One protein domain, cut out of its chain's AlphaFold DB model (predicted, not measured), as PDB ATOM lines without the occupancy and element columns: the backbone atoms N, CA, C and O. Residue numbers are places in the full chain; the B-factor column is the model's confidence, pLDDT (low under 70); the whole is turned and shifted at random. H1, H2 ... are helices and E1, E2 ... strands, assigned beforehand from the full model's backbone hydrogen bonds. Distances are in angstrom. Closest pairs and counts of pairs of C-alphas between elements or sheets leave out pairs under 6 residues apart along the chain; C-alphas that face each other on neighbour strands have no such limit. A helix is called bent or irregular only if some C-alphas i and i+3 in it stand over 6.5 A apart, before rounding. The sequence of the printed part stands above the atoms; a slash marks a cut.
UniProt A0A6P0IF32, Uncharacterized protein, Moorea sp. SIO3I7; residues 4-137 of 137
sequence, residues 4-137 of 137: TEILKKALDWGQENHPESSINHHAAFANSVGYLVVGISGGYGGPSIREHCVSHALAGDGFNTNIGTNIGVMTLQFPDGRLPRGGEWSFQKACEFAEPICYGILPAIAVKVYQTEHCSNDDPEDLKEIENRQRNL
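Overview. This is residues 4 to 137 of the 137 residues of an uncharacterized protein of Moorea sp. SIO3I7 (UniProt A0A6P0IF32). Helices cross one another in a compact body, with H2 and H3 in its middle: H1 packs on H2, and H4 packs on both H2 and the start of H3. A two-stranded hairpin, E1 and E2, sits by the later part of H3, while H5 packs near the first residue of H3 and H6 is joined to the body through H5. The printed part has 134 residues, in the order H1, H2, H3, E1, E2, H4, H5, H6; the sheet, in the order E1 - E2, is antiparallel, and the class is mostly helix. The radius of gyration of the C-alphas is 14.0 A, and the C-alphas span 40 by 35 by 31 A.

Arrangement. H1, residues 4 to 17, touches H2, residues 23 to 38, at a steep tilt of 48 degrees, opposite ways; their closest C-alphas, of Ala 10 and Ala 30, are 4.8 A apart. With residues 25 to 32 alone, H2 touches H3, residues 49 to 59, at a shallow tilt of 30 degrees, the same way, the closest C-alphas being Ala 28 and Glu 51 at 5.1 A. E1, residues 63 to 69, and E2, residues 72 to 78, form a hairpin, with N 65 and O 76 at 2.9 A and N 76 and O 65 at 2.8 A, within hydrogen-bond range. The closest C-alphas of H3 and E2 are those of Ala 59 and Phe 78, 6.2 A apart. H4, residues 91 to 102, touches H2 at a steep tilt of 39 degrees, opposite ways, closest at the C-alphas of Val 33 and Ala 94, 5.3 A. With residues 98 to 102 alone it touches H3, closest at the C-alphas of Arg 50 and Cys 102, 5.6 A. H5, residues 110 to 116, touches H3 about perpendicular at 87 degrees, closest at the C-alphas of Ile 49 and Ala 110, 6.2 A. H6, residues 124 to 135, touches H5 with residues 130 to 134 alone, about perpendicular at 82 degrees, closest at the C-alphas of Val 111 and Ile 130, 5.9 A. Every O i to N i+4 pair is within hydrogen-bond range in H1, H2, H5 and H6, against 6 of 7 in H3 and 6 of 8 in H4.

Along the chain. H1 begins at C-alpha 4 (3.109, 38.928, -18.350) and is 20.0 A long; H2 is 21.9 A and H3 15.4 A. E1 is 18.6 A and E2 19.3 A. H4, 15.4 A, is irregular, but only just: C-alphas 97 and 100 are 6.9 A apart. H5 is 9.9 A, and H6, 16.9 A, ends at C-alpha 135 (10.401, 23.093, 17.226).

Size, cuts and confidence. The C-alphas of Glu 5 and Leu 137 are the two farthest apart, at 42.2 A. The printed part has no cut; the link from E2 to H4, residues 79 to 90, is long. Mean pLDDT of the printed part is 90.3, with residues 71 to 72 and 137 under 70.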
ATOM      1  N   THR A   4       2.583  37.708 -18.971       90.06
ATOM      2  CA  THR A   4       3.109  38.928 -18.350       90.06
ATOM      3  C   THR A   4       1.995  39.889 -17.931       90.06
ATOM      4  O   THR A   4       2.075  40.517 -16.876       90.06
ATOM      5  N   GLU A   5       0.932  39.995 -18.734       93.12
ATOM      6  CA  GLU A   5      -0.228  40.834 -18.419       93.12
ATOM      7  C   GLU A   5      -1.003  40.286 -17.217       93.12
ATOM      8  O   GLU A   5      -1.414  41.063 -16.357       93.12
ATOM      9  N   ILE A   6      -1.174  38.960 -17.128       94.62
ATOM     10  CA  ILE A   6      -1.822  38.306 -15.981       94.62
ATOM     11  C   ILE A   6      -1.022  38.538 -14.702       94.62
ATOM     12  O   ILE A   6      -1.600  38.950 -13.698       94.62
ATOM     13  N   LEU A   7       0.293  38.314 -14.754       94.88
ATOM     14  CA  LEU A   7       1.188  38.517 -13.618       94.88
ATOM     15  C   LEU A   7       1.127  39.954 -13.105       94.88
ATOM     16  O   LEU A   7       0.927  40.172 -11.911       94.88
ATOM     17  N   LYS A   8       1.245  40.935 -14.007       96.00
ATOM     18  CA  LYS A   8       1.167  42.348 -13.631       96.00
ATOM     19  C   LYS A   8      -0.196  42.688 -13.029       96.00
ATOM     20  O   LYS A   8      -0.263  43.302 -11.974       96.00
ATOM     21  N   LYS A   9      -1.283  42.244 -13.661       97.00
ATOM     22  CA  LYS A   9      -2.640  42.500 -13.172       97.00
ATOM     23  C   LYS A   9      -2.881  41.890 -11.787       97.00
ATOM     24  O   LYS A   9      -3.561  42.496 -10.968       97.00
ATOM     25  N   ALA A  10      -2.351  40.695 -11.527       97.19
ATOM     26  CA  ALA A  10      -2.438  40.054 -10.218       97.19
ATOM     27  C   ALA A  10      -1.595  40.789  -9.167       97.19
ATOM     28  O   ALA A  10      -2.052  40.964  -8.042       97.19
ATOM     29  N   LEU A  11      -0.402  41.261  -9.541       97.12
ATOM     30  CA  LEU A  11       0.443  42.073  -8.671       97.12
ATOM     31  C   LEU A  11      -0.258  43.376  -8.267       97.12
ATOM     32  O   LEU A  11      -0.365  43.652  -7.073       97.12
ATOM     33  N   ASP A  12      -0.783  44.117  -9.247       97.94
ATOM     34  CA  ASP A  12      -1.519  45.367  -9.029       97.94
ATOM     35  C   ASP A  12      -2.735  45.113  -8.115       97.94
ATOM     36  O   ASP A  12      -2.906  45.782  -7.097       97.94
ATOM     37  N   TRP A  13      -3.523  44.066  -8.397       98.25
ATOM     38  CA  TRP A  13      -4.660  43.674  -7.555       98.25
ATOM     39  C   TRP A  13      -4.236  43.361  -6.114       98.25
ATOM     40  O   TRP A  13      -4.882  43.802  -5.164       98.25
ATOM     41  N   GLY A  14      -3.147  42.610  -5.931       97.56
ATOM     42  CA  GLY A  14      -2.637  42.257  -4.610       97.56
ATOM     43  C   GLY A  14      -2.187  43.482  -3.816       97.56
ATOM     44  O   GLY A  14      -2.493  43.588  -2.634       97.56
ATOM     45  N   GLN A  15      -1.499  44.424  -4.464       97.75
ATOM     46  CA  GLN A  15      -1.052  45.678  -3.847       97.75
ATOM     47  C   GLN A  15      -2.215  46.604  -3.479       97.75
ATOM     48  O   GLN A  15      -2.167  47.263  -2.444       97.75
ATOM     49  N   GLU A  16      -3.274  46.637  -4.289       97.81
ATOM     50  CA  GLU A  16      -4.475  47.427  -4.001       97.81
ATOM     51  C   GLU A  16      -5.282  46.867  -2.818       97.81
ATOM     52  O   GLU A  16      -5.777  47.637  -1.997       97.81
ATOM     53  N   ASN A  17      -5.420  45.539  -2.720       97.56
ATOM     54  CA  ASN A  17      -6.264  44.898  -1.702       97.56
ATOM     55  C   ASN A  17      -5.514  44.596  -0.392       97.56
ATOM     56  O   ASN A  17      -6.132  44.591   0.671       97.56
ATOM     57  N   HIS A  18      -4.194  44.387  -0.452       97.50
ATOM     58  CA  HIS A  18      -3.347  44.028   0.694       97.50
ATOM     59  C   HIS A  18      -2.095  44.919   0.794       97.50
ATOM     60  O   HIS A  18      -0.984  44.393   0.819       97.50
ATOM     61  N   PRO A  19      -2.234  46.258   0.866       97.00
ATOM     62  CA  PRO A  19      -1.117  47.200   0.699       97.00
ATOM     63  C   PRO A  19      -0.000  47.080   1.747       97.00
ATOM     64  O   PRO A  19       1.132  47.472   1.487       97.00
ATOM     65  N   GLU A  20      -0.311  46.540   2.927       96.56
ATOM     66  CA  GLU A  20       0.644  46.361   4.032       96.56
ATOM     67  C   GLU A  20       1.415  45.032   3.953       96.56
ATOM     68  O   GLU A  20       2.264  44.752   4.801       96.56
ATOM     69  N   SER A  21       1.101  44.178   2.974       96.56
ATOM     70  CA  SER A  21       1.768  42.885   2.819       96.56
ATOM     71  C   SER A  21       3.173  43.036   2.250       96.56
ATOM     72  O   SER A  21       3.530  44.026   1.610       96.56
ATOM     73  N   SER A  22       4.007  42.025   2.479       96.44
ATOM     74  CA  SER A  22       5.370  42.049   1.972       96.44
ATOM     75  C   SER A  22       5.416  41.873   0.455       96.44
ATOM     76  O   SER A  22       4.530  41.290  -0.181       96.44
ATOM     77  N   ILE A  23       6.529  42.305  -0.142       96.38
ATOM     78  CA  ILE A  23       6.790  42.060  -1.562       96.38
ATOM     79  C   ILE A  23       6.829  40.561  -1.898       96.38
ATOM     80  O   ILE A  23       6.444  40.176  -3.001       96.38
ATOM     81  N   ASN A  24       7.233  39.711  -0.949       97.06
ATOM     82  CA  ASN A  24       7.241  38.258  -1.100       97.06
ATOM     83  C   ASN A  24       5.819  37.699  -1.200       97.06
ATOM     84  O   ASN A  24       5.553  36.885  -2.083       97.06
ATOM     85  N   HIS A  25       4.883  38.177  -0.374       97.31
ATOM     86  CA  HIS A  25       3.470  37.783  -0.462       97.31
ATOM     87  C   HIS A  25       2.826  38.261  -1.763       97.31
ATOM     88  O   HIS A  25       2.119  37.493  -2.413       97.31
ATOM     89  N   HIS A  26       3.127  39.485  -2.205       97.62
ATOM     90  CA  HIS A  26       2.673  39.982  -3.507       97.62
ATOM     91  C   HIS A  26       3.220  39.167  -4.686       97.62
ATOM     92  O   HIS A  26       2.467  38.830  -5.601       97.62
ATOM     93  N   ALA A  27       4.505  38.809  -4.656       96.56
ATOM     94  CA  ALA A  27       5.110  37.950  -5.668       96.56
ATOM     95  C   ALA A  27       4.484  36.545  -5.664       96.56
ATOM     96  O   ALA A  27       4.097  36.044  -6.719       96.56
ATOM     97  N   ALA A  28       4.312  35.944  -4.482       96.69
ATOM     98  CA  ALA A  28       3.670  34.644  -4.319       96.69
ATOM     99  C   ALA A  28       2.233  34.649  -4.854       96.69
ATOM    100  O   ALA A  28       1.841  33.731  -5.576       96.69
ATOM    101  N   PHE A  29       1.459  35.694  -4.551       97.69
ATOM    102  CA  PHE A  29       0.099  35.865  -5.057       97.69
ATOM    103  C   PHE A  29       0.070  35.986  -6.582       97.69
ATOM    104  O   PHE A  29      -0.665  35.249  -7.240       97.69
ATOM    105  N   ALA A  30       0.902  36.857  -7.159       97.12
ATOM    106  CA  ALA A  30       0.952  37.050  -8.602       97.12
ATOM    107  C   ALA A  30       1.320  35.755  -9.341       97.12
ATOM    108  O   ALA A  30       0.614  35.362 -10.273       97.12
ATOM    109  N   ASN A  31       2.361  35.049  -8.886       95.44
ATOM    110  CA  ASN A  31       2.768  33.769  -9.468       95.44
ATOM    111  C   ASN A  31       1.666  32.702  -9.321       95.44
ATOM    112  O   ASN A  31       1.410  31.945 -10.258       95.44
ATOM    113  N   SER A  32       0.964  32.671  -8.180       95.81
ATOM    114  CA  SER A  32      -0.153  31.747  -7.932       95.81
ATOM    115  C   SER A  32      -1.327  31.994  -8.876       95.81
ATOM    116  O   SER A  32      -1.864  31.057  -9.464       95.81
ATOM    117  N   VAL A  33      -1.720  33.256  -9.070       96.75
ATOM    118  CA  VAL A  33      -2.781  33.620 -10.021       96.75
ATOM    119  C   VAL A  33      -2.348  33.315 -11.456       96.75
ATOM    120  O   VAL A  33      -3.139  32.765 -12.223       96.75
ATOM    121  N   GLY A  34      -1.091  33.599 -11.810       95.06
ATOM    122  CA  GLY A  34      -0.503  33.218 -13.096       95.06
ATOM    123  C   GLY A  34      -0.621  31.716 -13.358       95.06
ATOM    124  O   GLY A  34      -1.136  31.308 -14.402       95.06
ATOM    125  N   TYR A  35      -0.262  30.903 -12.367       93.06
ATOM    126  CA  TYR A  35      -0.395  29.453 -12.423       93.06
ATOM    127  C   TYR A  35      -1.844  28.993 -12.602       93.06
ATOM    128  O   TYR A  35      -2.139  28.185 -13.483       93.06
ATOM    129  N   LEU A  36      -2.771  29.527 -11.809       94.56
ATOM    130  CA  LEU A  36      -4.181  29.146 -11.876       94.56
ATOM    131  C   LEU A  36      -4.805  29.482 -13.238       94.56
ATOM    132  O   LEU A  36      -5.581  28.687 -13.764       94.56
ATOM    133  N   VAL A  37      -4.448  30.623 -13.832       95.06
ATOM    134  CA  VAL A  37      -5.061  31.105 -15.082       95.06
ATOM    135  C   VAL A  37      -4.373  30.559 -16.332       95.06
ATOM    136  O   VAL A  37      -5.044  30.303 -17.326       95.06
ATOM    137  N   VAL A  38      -3.048  30.386 -16.314       91.31
ATOM    138  CA  VAL A  38      -2.252  30.053 -17.517       91.31
ATOM    139  C   VAL A  38      -1.609  28.661 -17.435       91.31
ATOM    140  O   VAL A  38      -1.171  28.121 -18.446       91.31
ATOM    141  N   GLY A  39      -1.582  28.040 -16.253       87.50
ATOM    142  CA  GLY A  39      -1.016  26.704 -16.033       87.50
ATOM    143  C   GLY A  39       0.504  26.689 -15.869       87.50
ATOM    144  O   GLY A  39       1.094  25.620 -15.736       87.50
ATOM    145  N   ILE A  40       1.140  27.864 -15.856       80.69
ATOM    146  CA  ILE A  40       2.582  28.048 -15.668       80.69
ATOM    147  C   ILE A  40       2.782  28.927 -14.436       80.69
ATOM    148  O   ILE A  40       2.129  29.961 -14.316       80.69
ATOM    149  N   SER A  41       3.652  28.493 -13.524       73.94
ATOM    150  CA  SER A  41       3.992  29.220 -12.297       73.94
ATOM    151  C   SER A  41       5.367  29.898 -12.404       73.94
ATOM    152  O   SER A  41       6.153  29.599 -13.308       73.94
ATOM    153  N   GLY A  42       5.651  30.832 -11.492       72.69
ATOM    154  CA  GLY A  42       6.849  31.681 -11.493       72.69
ATOM    155  C   GLY A  42       6.645  33.083 -12.087       72.69
ATOM    156  O   GLY A  42       5.544  33.477 -12.449       72.69
ATOM    157  N   GLY A  43       7.714  33.871 -12.196       81.19
ATOM    158  CA  GLY A  43       7.658  35.238 -12.732       81.19
ATOM    159  C   GLY A  43       8.353  36.242 -11.825       81.19
ATOM    160  O   GLY A  43       9.445  36.707 -12.149       81.19
ATOM    161  N   TYR A  44       7.759  36.544 -10.671       84.88
ATOM    162  CA  TYR A  44       8.343  37.465  -9.696       84.88
ATOM    163  C   TYR A  44       9.099  36.704  -8.602       84.88
ATOM    164  O   TYR A  44       8.514  35.902  -7.878       84.88
ATOM    165  N   GLY A  45      10.411  36.950  -8.496       81.00
ATOM    166  CA  GLY A  45      11.293  36.475  -7.413       81.00
ATOM    167  C   GLY A  45      11.617  34.973  -7.391       81.00
ATOM    168  O   GLY A  45      12.646  34.586  -6.843       81.00
ATOM    169  N   GLY A  46      10.801  34.136  -8.035       85.19
ATOM    170  CA  GLY A  46      10.954  32.678  -8.061       85.19
ATOM    171  C   GLY A  46       9.922  31.958  -7.183       85.19
ATOM    172  O   GLY A  46       9.044  32.615  -6.616       85.19
ATOM    173  N   PRO A  47      10.006  30.620  -7.086       87.62
ATOM    174  CA  PRO A  47       9.045  29.815  -6.338       87.62
ATOM    175  C   PRO A  47       9.084  30.142  -4.842       87.62
ATOM    176  O   PRO A  47      10.155  30.341  -4.255       87.62
ATOM    177  N   SER A  48       7.905  30.166  -4.226       93.69
ATOM    178  CA  SER A  48       7.726  30.364  -2.786       93.69
ATOM    179  C   SER A  48       6.834  29.279  -2.186       93.69
ATOM    180  O   SER A  48       5.995  28.682  -2.865       93.69
ATOM    181  N   ILE A  49       6.953  29.077  -0.878       95.00
ATOM    182  CA  ILE A  49       6.157  28.145  -0.085       95.00
ATOM    183  C   ILE A  49       4.675  28.461  -0.243       95.00
ATOM    184  O   ILE A  49       3.874  27.543  -0.398       95.00
ATOM    185  N   ARG A  50       4.291  29.744  -0.238       95.75
ATOM    186  CA  ARG A  50       2.889  30.146  -0.412       95.75
ATOM    187  C   ARG A  50       2.370  29.820  -1.810       95.75
ATOM    188  O   ARG A  50       1.272  29.282  -1.917       95.75
ATOM    189  N   GLU A  51       3.168  30.048  -2.853       93.38
ATOM    190  CA  GLU A  51       2.830  29.640  -4.227       93.38
ATOM    191  C   GLU A  51       2.609  28.124  -4.324       93.38
ATOM    192  O   GLU A  51       1.605  27.649  -4.861       93.38
ATOM    193  N   HIS A  52       3.496  27.344  -3.716       91.88
ATOM    194  CA  HIS A  52       3.375  25.892  -3.707       91.88
ATOM    195  C   HIS A  52       2.203  25.426  -2.830       91.88
ATOM    196  O   HIS A  52       1.504  24.482  -3.189       91.88
ATOM    197  N   CYS A  53       1.882  26.120  -1.734       93.88
ATOM    198  CA  CYS A  53       0.678  25.836  -0.950       93.88
ATOM    199  C   CYS A  53      -0.603  25.995  -1.782       93.88
ATOM    200  O   CYS A  53      -1.503  25.165  -1.642       93.88
ATOM    201  N   VAL A  54      -0.684  26.992  -2.673       93.88
ATOM    202  CA  VAL A  54      -1.811  27.123  -3.617       93.88
ATOM    203  C   VAL A  54      -1.871  25.907  -4.542       93.88
ATOM    204  O   VAL A  54      -2.932  25.310  -4.713       93.88
ATOM    205  N   SER A  55      -0.727  25.482  -5.082       90.00
ATOM    206  CA  SER A  55      -0.630  24.267  -5.895       90.00
ATOM    207  C   SER A  55      -1.076  23.002  -5.141       90.00
ATOM    208  O   SER A  55      -1.760  22.155  -5.712       90.00
ATOM    209  N   HIS A  56      -0.724  22.847  -3.864       90.44
ATOM    210  CA  HIS A  56      -1.170  21.709  -3.047       90.44
ATOM    211  C   HIS A  56      -2.653  21.779  -2.697       90.44
ATOM    212  O   HIS A  56      -3.304  20.740  -2.635       90.44
ATOM    213  N   ALA A  57      -3.213  22.978  -2.536       90.50
ATOM    214  CA  ALA A  57      -4.641  23.148  -2.282       90.50
ATOM    215  C   ALA A  57      -5.515  22.642  -3.446       90.50
ATOM    216  O   ALA A  57      -6.635  22.195  -3.210       90.50
ATOM    217  N   LEU A  58      -5.000  22.653  -4.683       87.94
ATOM    218  CA  LEU A  58      -5.695  22.087  -5.845       87.94
ATOM    219  C   LEU A  58      -5.734  20.556  -5.855       87.94
ATOM    220  O   LEU A  58      -6.645  19.981  -6.446       87.94
ATOM    221  N   ALA A  59      -4.759  19.889  -5.229       83.94
ATOM    222  CA  ALA A  59      -4.673  18.433  -5.266       83.94
ATOM    223  C   ALA A  59      -5.867  17.773  -4.556       83.94
ATOM    224  O   ALA A  59      -6.363  16.742  -5.016       83.94
ATOM    225  N   GLY A  60      -6.337  18.379  -3.459       80.81
ATOM    226  CA  GLY A  60      -7.385  17.814  -2.613       80.81
ATOM    227  C   GLY A  60      -6.981  16.443  -2.059       80.81
ATOM    228  O   GLY A  60      -5.957  16.331  -1.389       80.81
ATOM    229  N   ASP A  61      -7.763  15.404  -2.368       79.94
ATOM    230  CA  ASP A  61      -7.484  14.004  -1.998       79.94
ATOM    231  C   ASP A  61      -6.582  13.308  -3.039       79.94
ATOM    232  O   ASP A  61      -6.238  12.132  -2.905       79.94
ATOM    233  N   GLY A  62      -6.228  14.028  -4.106       82.19
ATOM    234  CA  GLY A  62      -5.238  13.628  -5.091       82.19
ATOM    235  C   GLY A  62      -3.808  13.786  -4.573       82.19
ATOM    236  O   GLY A  62      -3.538  13.749  -3.372       82.19
ATOM    237  N   PHE A  63      -2.853  13.947  -5.487       80.12
ATOM    238  CA  PHE A  63      -1.452  14.118  -5.104       80.12
ATOM    239  C   PHE A  63      -0.662  14.960  -6.101       80.12
ATOM    240  O   PHE A  63      -0.938  14.979  -7.301       80.12
ATOM    241  N   ASN A  64       0.376  15.614  -5.586       81.19
ATOM    242  CA  ASN A  64       1.393  16.288  -6.380       81.19
ATOM    243  C   ASN A  64       2.659  15.429  -6.403       81.19
ATOM    244  O   ASN A  64       3.019  14.818  -5.393       81.19
ATOM    245  N   THR A  65       3.339  15.380  -7.547       80.25
ATOM    246  CA  THR A  65       4.637  14.713  -7.685       80.25
ATOM    247  C   THR A  65       5.638  15.641  -8.347       80.25
ATOM    248  O   THR A  65       5.332  16.312  -9.330       80.25
ATOM    249  N   ASN A  66       6.866  15.625  -7.844       78.19
ATOM    250  CA  ASN A  66       7.963  16.356  -8.457       78.19
ATOM    251  C   ASN A  66       8.564  15.500  -9.571       78.19
ATOM    252  O   ASN A  66       8.922  14.342  -9.344       78.19
ATOM    253  N   ILE A  67       8.670  16.063 -10.772       78.62
ATOM    254  CA  ILE A  67       9.328  15.431 -11.915       78.62
ATOM    255  C   ILE A  67      10.553  16.250 -12.322       78.62
ATOM    256  O   ILE A  67      10.504  17.475 -12.428       78.62
ATOM    257  N   GLY A  68      11.672  15.565 -12.544       78.00
ATOM    258  CA  GLY A  68      12.860  16.177 -13.129       78.00
ATOM    259  C   GLY A  68      12.652  16.390 -14.624       78.00
ATOM    260  O   GLY A  68      12.349  15.445 -15.351       78.00
ATOM    261  N   THR A  69      12.822  17.622 -15.082       74.50
ATOM    262  CA  THR A  69      12.773  18.001 -16.497       74.50
ATOM    263  C   THR A  69      14.133  18.544 -16.940       74.50
ATOM    264  O   THR A  69      15.005  18.842 -16.123       74.50
ATOM    265  N   ASN A  70      14.322  18.720 -18.246       77.19
ATOM    266  CA  ASN A  70      15.505  19.370 -18.821       77.19
ATOM    267  C   ASN A  70      15.641  20.862 -18.454       77.19
ATOM    268  O   ASN A  70      16.676  21.456 -18.743       77.19
ATOM    269  N   ILE A  71      14.617  21.457 -17.836       68.12
ATOM    270  CA  ILE A  71      14.578  22.862 -17.408       68.12
ATOM    271  C   ILE A  71      14.467  23.021 -15.882       68.12
ATOM    272  O   ILE A  71      14.262  24.129 -15.400       68.12
ATOM    273  N   GLY A  72      14.616  21.934 -15.115       69.88
ATOM    274  CA  GLY A  72      14.534  21.942 -13.651       69.88
ATOM    275  C   GLY A  72      13.472  20.993 -13.096       69.88
ATOM    276  O   GLY A  72      12.978  20.108 -13.798       69.88
ATOM    277  N   VAL A  73      13.137  21.151 -11.818       72.12
ATOM    278  CA  VAL A  73      12.073  20.372 -11.166       72.12
ATOM    279  C   VAL A  73      10.728  21.035 -11.445       72.12
ATOM    280  O   VAL A  73      10.586  22.239 -11.266       72.12
ATOM    281  N   MET A  74       9.750  20.244 -11.876       74.31
ATOM    282  CA  MET A  74       8.375  20.685 -12.089       74.31
ATOM    283  C   MET A  74       7.436  19.889 -11.185       74.31
ATOM    284  O   MET A  74       7.543  18.664 -11.106       74.31
ATOM    285  N   THR A  75       6.500  20.573 -10.535       76.38
ATOM    286  CA  THR A  75       5.432  19.926  -9.766       76.38
ATOM    287  C   THR A  75       4.288  19.566 -10.707       76.38
ATOM    288  O   THR A  75       3.607  20.441 -11.242       76.38
ATOM    289  N   LEU A  76       4.072  18.269 -10.926       77.00
ATOM    290  CA  LEU A  76       2.937  17.755 -11.682       77.00
ATOM    291  C   LEU A  76       1.788  17.431 -10.723       77.00
ATOM    292  O   LEU A  76       1.972  16.693  -9.752       77.00
ATOM    293  N   GLN A  77       0.601  17.963 -11.014       79.56
ATOM    294  CA  GLN A  77      -0.583  17.769 -10.180       79.56
ATOM    295  C   GLN A  77      -1.520  16.694 -10.732       79.56
ATOM    296  O   GLN A  77      -1.860  16.694 -11.920       79.56
ATOM    297  N   PHE A  78      -2.015  15.842  -9.837       80.31
ATOM    298  CA  PHE A  78      -3.099  14.892 -10.080       80.31
ATOM    299  C   PHE A  78      -4.275  15.226  -9.153       80.31
ATOM    300  O   PHE A  78      -4.454  14.550  -8.140       80.31
ATOM    301  N   PRO A  79      -5.045  16.289  -9.454       81.19
ATOM    302  CA  PRO A  79      -6.144  16.714  -8.600       81.19
ATOM    303  C   PRO A  79      -7.293  15.704  -8.630       81.19
ATOM    304  O   PRO A  79      -7.545  15.061  -9.651       81.19
ATOM    305  N   ASP A  80      -8.030  15.618  -7.526       83.50
ATOM    306  CA  ASP A  80      -9.224  14.766  -7.395       83.50
ATOM    307  C   ASP A  80     -10.433  15.211  -8.247       83.50
ATOM    308  O   ASP A  80     -11.448  14.515  -8.304       83.50
ATOM    309  N   GLY A  81     -10.326  16.358  -8.922       83.19
ATOM    310  CA  GLY A  81     -11.336  16.898  -9.831       83.19
ATOM    311  C   GLY A  81     -12.402  17.781  -9.177       83.19
ATOM    312  O   GLY A  81     -13.289  18.252  -9.885       83.19
ATOM    313  N   ARG A  82     -12.333  18.045  -7.864       87.56
ATOM    314  CA  ARG A  82     -13.253  18.979  -7.181       87.56
ATOM    315  C   ARG A  82     -13.027  20.435  -7.589       87.56
ATOM    316  O   ARG A  82     -13.961  21.234  -7.539       87.56
ATOM    317  N   LEU A  83     -11.799  20.770  -7.975       89.38
ATOM    318  CA  LEU A  83     -11.384  22.101  -8.408       89.38
ATOM    319  C   LEU A  83     -10.854  22.060  -9.853       89.38
ATOM    320  O   LEU A  83     -10.314  21.028 -10.266       89.38
ATOM    321  N   PRO A  84     -10.980  23.160 -10.624       90.50
ATOM    322  CA  PRO A  84     -10.361  23.266 -11.943       90.50
ATOM    323  C   PRO A  84      -8.838  23.110 -11.866       90.50
ATOM    324  O   PRO A  84      -8.211  23.478 -10.864       90.50
ATOM    325  N   ARG A  85      -8.222  22.609 -12.937       88.44
ATOM    326  CA  ARG A  85      -6.759  22.494 -13.011       88.44
ATOM    327  C   ARG A  85      -6.118  23.870 -13.193       88.44
ATOM    328  O   ARG A  85      -6.757  24.810 -13.663       88.44
ATOM    329  N   GLY A  86      -4.831  23.991 -12.865       89.56
ATOM    330  CA  GLY A  86      -4.052  25.161 -13.280       89.56
ATOM    331  C   GLY A  86      -4.150  25.360 -14.799       89.56
ATOM    332  O   GLY A  86      -4.022  24.400 -15.558       89.56
ATOM    333  N   GLY A  87      -4.418  26.590 -15.233       91.31
ATOM    334  CA  GLY A  87      -4.699  26.940 -16.629       91.31
ATOM    335  C   GLY A  87      -6.184  26.975 -17.001       91.31
ATOM    336  O   GLY A  87      -6.521  27.381 -18.110       91.31
ATOM    337  N   GLU A  88      -7.081  26.570 -16.098       93.44
ATOM    338  CA  GLU A  88      -8.528  26.507 -16.363       93.44
ATOM    339  C   GLU A  88      -9.333  27.552 -15.571       93.44
ATOM    340  O   GLU A  88     -10.558  27.628 -15.695       93.44
ATOM    341  N   TRP A  89      -8.670  28.373 -14.752       94.88
ATOM    342  CA  TRP A  89      -9.346  29.350 -13.901       94.88
ATOM    343  C   TRP A  89      -9.594  30.676 -14.620       94.88
ATOM    344  O   TRP A  89      -8.760  31.183 -15.370       94.88
ATOM    345  N   SER A  90     -10.725  31.315 -14.308       96.44
ATOM    346  CA  SER A  90     -10.887  32.740 -14.594       96.44
ATOM    347  C   SER A  90     -10.032  33.564 -13.629       96.44
ATOM    348  O   SER A  90      -9.860  33.190 -12.470       96.44
ATOM    349  N   PHE A  91      -9.540  34.720 -14.082       96.56
ATOM    350  CA  PHE A  91      -8.691  35.597 -13.265       96.56
ATOM    351  C   PHE A  91      -9.311  35.922 -11.900       96.56
ATOM    352  O   PHE A  91      -8.663  35.774 -10.875       96.56
ATOM    353  N   GLN A  92     -10.588  36.315 -11.877       97.44
ATOM    354  CA  GLN A  92     -11.255  36.680 -10.628       97.44
ATOM    355  C   GLN A  92     -11.343  35.495  -9.657       97.44
ATOM    356  O   GLN A  92     -11.057  35.655  -8.476       97.44
ATOM    357  N   LYS A  93     -11.690  34.298 -10.148       97.81
ATOM    358  CA  LYS A  93     -11.754  33.102  -9.297       97.81
ATOM    359  C   LYS A  93     -10.380  32.659  -8.816       97.81
ATOM    360  O   LYS A  93     -10.272  32.179  -7.694       97.81
ATOM    361  N   ALA A  94      -9.347  32.854  -9.631       97.19
ATOM    362  CA  ALA A  94      -7.973  32.624  -9.216       97.19
ATOM    363  C   ALA A  94      -7.560  33.569  -8.075       97.19
ATOM    364  O   ALA A  94      -6.997  33.097  -7.092       97.19
ATOM    365  N   CYS A  95      -7.891  34.865  -8.160       98.06
ATOM    366  CA  CYS A  95      -7.639  35.821  -7.076       98.06
ATOM    367  C   CYS A  95      -8.361  35.418  -5.784       98.06
ATOM    368  O   CYS A  95      -7.709  35.273  -4.755       98.06
ATOM    369  N   GLU A  96      -9.675  35.170  -5.853       97.75
ATOM    370  CA  GLU A  96     -10.495  34.767  -4.695       97.75
ATOM    371  C   GLU A  96      -9.958  33.493  -4.012       97.75
ATOM    372  O   GLU A  96     -10.034  33.356  -2.794       97.75
ATOM    373  N   PHE A  97      -9.416  32.550  -4.789       96.94
ATOM    374  CA  PHE A  97      -8.865  31.302  -4.261       96.94
ATOM    375  C   PHE A  97      -7.464  31.472  -3.658       96.94
ATOM    376  O   PHE A  97      -7.185  30.935  -2.586       96.94
ATOM    377  N   ALA A  98      -6.576  32.200  -4.341       97.31
ATOM    378  CA  ALA A  98      -5.186  32.359  -3.921       97.31
ATOM    379  C   ALA A  98      -5.026  33.338  -2.749       97.31
ATOM    380  O   ALA A  98      -4.150  33.146  -1.909       97.31
ATOM    381  N   GLU A  99      -5.876  34.364  -2.664       97.88
ATOM    382  CA  GLU A  99      -5.808  35.428  -1.659       97.88
ATOM    383  C   GLU A  99      -5.642  34.914  -0.215       97.88
ATOM    384  O   GLU A  99      -4.636  35.257   0.415       97.88
ATOM    385  N   PRO A 100      -6.537  34.066   0.331       97.38
ATOM    386  CA  PRO A 100      -6.420  33.621   1.720       97.38
ATOM    387  C   PRO A 100      -5.170  32.768   1.980       97.38
ATOM    388  O   PRO A 100      -4.733  32.661   3.123       97.38
ATOM    389  N   ILE A 101      -4.578  32.169   0.945       97.00
ATOM    390  CA  ILE A 101      -3.361  31.355   1.053       97.00
ATOM    391  C   ILE A 101      -2.112  32.242   0.996       97.00
ATOM    392  O   ILE A 101      -1.148  32.015   1.730       97.00
ATOM    393  N   CYS A 102      -2.120  33.265   0.143       97.19
ATOM    394  CA  CYS A 102      -0.976  34.147  -0.058       97.19
ATOM    395  C   CYS A 102      -0.878  35.261   0.992       97.19
ATOM    396  O   CYS A 102       0.236  35.632   1.340       97.19
ATOM    397  N   TYR A 103      -2.004  35.740   1.522       97.88
ATOM    398  CA  TYR A 103      -2.047  36.852   2.485       97.88
ATOM    399  C   TYR A 103      -2.554  36.453   3.875       97.88
ATOM    400  O   TYR A 103      -2.422  37.209   4.833       97.88
ATOM    401  N   GLY A 104      -3.154  35.269   4.007       95.75
ATOM    402  CA  GLY A 104      -3.698  34.792   5.274       95.75
ATOM    403  C   GLY A 104      -2.701  34.002   6.123       95.75
ATOM    404  O   GLY A 104      -1.481  34.036   5.934       95.75
ATOM    405  N   ILE A 105      -3.259  33.243   7.068       94.81
ATOM    406  CA  ILE A 105      -2.505  32.338   7.942       94.81
ATOM    407  C   ILE A 105      -1.761  31.312   7.087       94.81
ATOM    408  O   ILE A 105      -2.352  30.685   6.206       94.81
ATOM    409  N   LEU A 106      -0.478  31.104   7.385       94.88
ATOM    410  CA  LEU A 106       0.348  30.161   6.649       94.88
ATOM    411  C   LEU A 106      -0.257  28.740   6.723       94.88
ATOM    412  O   LEU A 106      -0.438  28.209   7.828       94.88
ATOM    413  N   PRO A 107      -0.565  28.082   5.590       94.50
ATOM    414  CA  PRO A 107      -1.242  26.787   5.598       94.50
ATOM    415  C   PRO A 107      -0.491  25.701   6.377       94.50
ATOM    416  O   PRO A 107       0.736  25.708   6.470       94.50
ATOM    417  N   ALA A 108      -1.211  24.711   6.911       91.31
ATOM    418  CA  ALA A 108      -0.599  23.606   7.659       91.31
ATOM    419  C   ALA A 108       0.392  22.785   6.806       91.31
ATOM    420  O   ALA A 108       1.407  22.309   7.313       91.31
ATOM    421  N   ILE A 109       0.133  22.677   5.497       91.69
ATOM    422  CA  ILE A 109       1.002  21.968   4.547       91.69
ATOM    423  C   ILE A 109       2.353  22.671   4.329       91.69
ATOM    424  O   ILE A 109       3.291  22.033   3.857       91.69
ATOM    425  N   ALA A 110       2.491  23.945   4.720       94.19
ATOM    426  CA  ALA A 110       3.692  24.745   4.483       94.19
ATOM    427  C   ALA A 110       4.967  24.115   5.061       94.19
ATOM    428  O   ALA A 110       6.014  24.178   4.428       94.19
ATOM    429  N   VAL A 111       4.882  23.443   6.218       94.06
ATOM    430  CA  VAL A 111       6.044  22.758   6.819       94.06
ATOM    431  C   VAL A 111       6.533  21.620   5.921       94.06
ATOM    432  O   VAL A 111       7.736  21.458   5.738       94.06
ATOM    433  N   LYS A 112       5.609  20.853   5.330       90.81
ATOM    434  CA  LYS A 112       5.957  19.789   4.383       90.81
ATOM    435  C   LYS A 112       6.546  20.385   3.108       90.81
ATOM    436  O   LYS A 112       7.609  19.944   2.697       90.81
ATOM    437  N   VAL A 113       5.895  21.400   2.533       91.62
ATOM    438  CA  VAL A 113       6.380  22.103   1.330       91.62
ATOM    439  C   VAL A 113       7.809  22.602   1.543       91.62
ATOM    440  O   VAL A 113       8.682  22.284   0.745       91.62
ATOM    441  N   TYR A 114       8.079  23.273   2.665       92.62
ATOM    442  CA  TYR A 114       9.417  23.740   3.036       92.62
ATOM    443  C   TYR A 114      10.463  22.616   3.102       92.62
ATOM    444  O   TYR A 114      11.612  22.803   2.714       92.62
ATOM    445  N   GLN A 115      10.079  21.434   3.585       89.94
ATOM    446  CA  GLN A 115      10.984  20.289   3.710       89.94
ATOM    447  C   GLN A 115      11.214  19.544   2.392       89.94
ATOM    448  O   GLN A 115      12.253  18.902   2.233       89.94
ATOM    449  N   THR A 116      10.241  19.560   1.478       85.94
ATOM    450  CA  THR A 116      10.243  18.681   0.297       85.94
ATOM    451  C   THR A 116      10.413  19.406  -1.032       85.94
ATOM    452  O   THR A 116      10.637  18.746  -2.045       85.94
ATOM    453  N   GLU A 117      10.282  20.732  -1.063       86.44
ATOM    454  CA  GLU A 117      10.276  21.519  -2.295       86.44
ATOM    455  C   GLU A 117      11.275  22.673  -2.253       86.44
ATOM    456  O   GLU A 117      11.575  23.242  -1.206       86.44
ATOM    457  N   HIS A 118      11.808  23.017  -3.424       84.44
ATOM    458  CA  HIS A 118      12.791  24.082  -3.564       84.44
ATOM    459  C   HIS A 118      12.095  25.431  -3.740       84.44
ATOM    460  O   HIS A 118      11.696  25.788  -4.846       84.44
ATOM    461  N   CYS A 119      11.985  26.173  -2.641       88.75
ATOM    462  CA  CYS A 119      11.512  27.554  -2.620       88.75
ATOM    463  C   CYS A 119      12.702  28.503  -2.401       88.75
ATOM    464  O   CYS A 119      13.666  28.156  -1.716       88.75
ATOM    465  N   SER A 120      12.674  29.673  -3.039       88.75
ATOM    466  CA  SER A 120      13.764  30.660  -2.975       88.75
ATOM    467  C   SER A 120      13.292  32.092  -2.736       88.75
ATOM    468  O   SER A 120      14.127  32.973  -2.548       88.75
ATOM    469  N   ASN A 121      11.979  32.337  -2.769       92.25
ATOM    470  CA  ASN A 121      11.383  33.668  -2.644       92.25
ATOM    471  C   ASN A 121      10.444  33.789  -1.433       92.25
ATOM    472  O   ASN A 121       9.460  34.530  -1.465       92.25
ATOM    473  N   ASP A 122      10.726  33.025  -0.382       95.00
ATOM    474  CA  ASP A 122       9.903  32.969   0.824       95.00
ATOM    475  C   ASP A 122       9.985  34.251   1.646       95.00
ATOM    476  O   ASP A 122      11.028  34.906   1.713       95.00
ATOM    477  N   ASP A 123       8.876  34.592   2.294       96.50
ATOM    478  CA  ASP A 123       8.857  35.689   3.246       96.50
ATOM    479  C   ASP A 123       9.637  35.311   4.524       96.50
ATOM    480  O   ASP A 123       9.441  34.213   5.060       96.50
ATOM    481  N   PRO A 124      10.500  36.193   5.059       96.56
ATOM    482  CA  PRO A 124      11.239  35.914   6.290       96.56
ATOM    483  C   PRO A 124      10.362  35.582   7.507       96.56
ATOM    484  O   PRO A 124      10.791  34.804   8.362       96.56
ATOM    485  N   GLU A 125       9.160  36.151   7.623       96.50
ATOM    486  CA  GLU A 125       8.234  35.837   8.717       96.50
ATOM    487  C   GLU A 125       7.587  34.460   8.535       96.50
ATOM    488  O   GLU A 125       7.439  33.732   9.517       96.50
ATOM    489  N   ASP A 126       7.304  34.045   7.294       96.62
ATOM    490  CA  ASP A 126       6.830  32.682   7.011       96.62
ATOM    491  C   ASP A 126       7.888  31.642   7.410       96.62
ATOM    492  O   ASP A 126       7.568  30.617   8.019       96.62
ATOM    493  N   LEU A 127       9.166  31.922   7.126       96.62
ATOM    494  CA  LEU A 127      10.280  31.057   7.522       96.62
ATOM    495  C   LEU A 127      10.395  30.945   9.048       96.62
ATOM    496  O   LEU A 127      10.471  29.834   9.577       96.62
ATOM    497  N   LYS A 128      10.326  32.068   9.774       96.69
ATOM    498  CA  LYS A 128      10.320  32.066  11.249       96.69
ATOM    499  C   LYS A 128       9.141  31.276  11.811       96.69
ATOM    500  O   LYS A 128       9.293  30.544  12.794       96.69
ATOM    501  N   GLU A 129       7.959  31.420  11.217       96.00
ATOM    502  CA  GLU A 129       6.777  30.669  11.624       96.00
ATOM    503  C   GLU A 129       6.978  29.159  11.427       96.00
ATOM    504  O   GLU A 129       6.689  28.377  12.339       96.00
ATOM    505  N   ILE A 130       7.526  28.735  10.288       95.56
ATOM    506  CA  ILE A 130       7.834  27.324  10.015       95.56
ATOM    507  C   ILE A 130       8.853  26.776  11.016       95.56
ATOM    508  O   ILE A 130       8.620  25.712  11.593       95.56
ATOM    509  N   GLU A 131       9.932  27.509  11.289       93.88
ATOM    510  CA  GLU A 131      10.937  27.121  12.286       93.88
ATOM    511  C   GLU A 131      10.340  26.986  13.696       93.88
ATOM    512  O   GLU A 131      10.738  26.119  14.479       93.88
ATOM    513  N   ASN A 132       9.382  27.845  14.058       94.12
ATOM    514  CA  ASN A 132       8.647  27.732  15.320       94.12
ATOM    515  C   ASN A 132       7.758  26.483  15.344       94.12
ATOM    516  O   ASN A 132       7.733  25.771  16.345       94.12
ATOM    517  N   ARG A 133       7.041  26.189  14.252       92.88
ATOM    518  CA  ARG A 133       6.198  24.987  14.140       92.88
ATOM    519  C   ARG A 133       7.036  23.714  14.256       92.88
ATOM    520  O   ARG A 133       6.661  22.822  15.003       92.88
ATOM    521  N   GLN A 134       8.193  23.660  13.595       87.81
ATOM    522  CA  GLN A 134       9.097  22.505  13.632       87.81
ATOM    523  C   GLN A 134       9.685  22.223  15.019       87.81
ATOM    524  O   GLN A 134       9.926  21.068  15.345       87.81
ATOM    525  N   ARG A 135       9.900  23.252  15.848       85.50
ATOM    526  CA  ARG A 135      10.401  23.093  17.226       85.50
ATOM    527  C   ARG A 135       9.367  22.553  18.214       85.50
ATOM    528  O   ARG A 135       9.750  22.108  19.291       85.50
ATOM    529  N   ASN A 136       8.084  22.640  17.870       73.88
ATOM    530  CA  ASN A 136       6.969  22.221  18.719       73.88
ATOM    531  C   ASN A 136       6.354  20.875  18.280       73.88
ATOM    532  O   ASN A 136       5.292  20.508  18.785       73.88
ATOM    533  N   LEU A 137       6.996  20.179  17.333       63.53
ATOM    534  CA  LEU A 137       6.683  18.811  16.901       63.53
ATOM    535  C   LEU A 137       7.582  17.808  17.633       63.53
ATOM    536  O   LEU A 137       7.068  16.714  17.954       63.53
TER     537      LEU A 137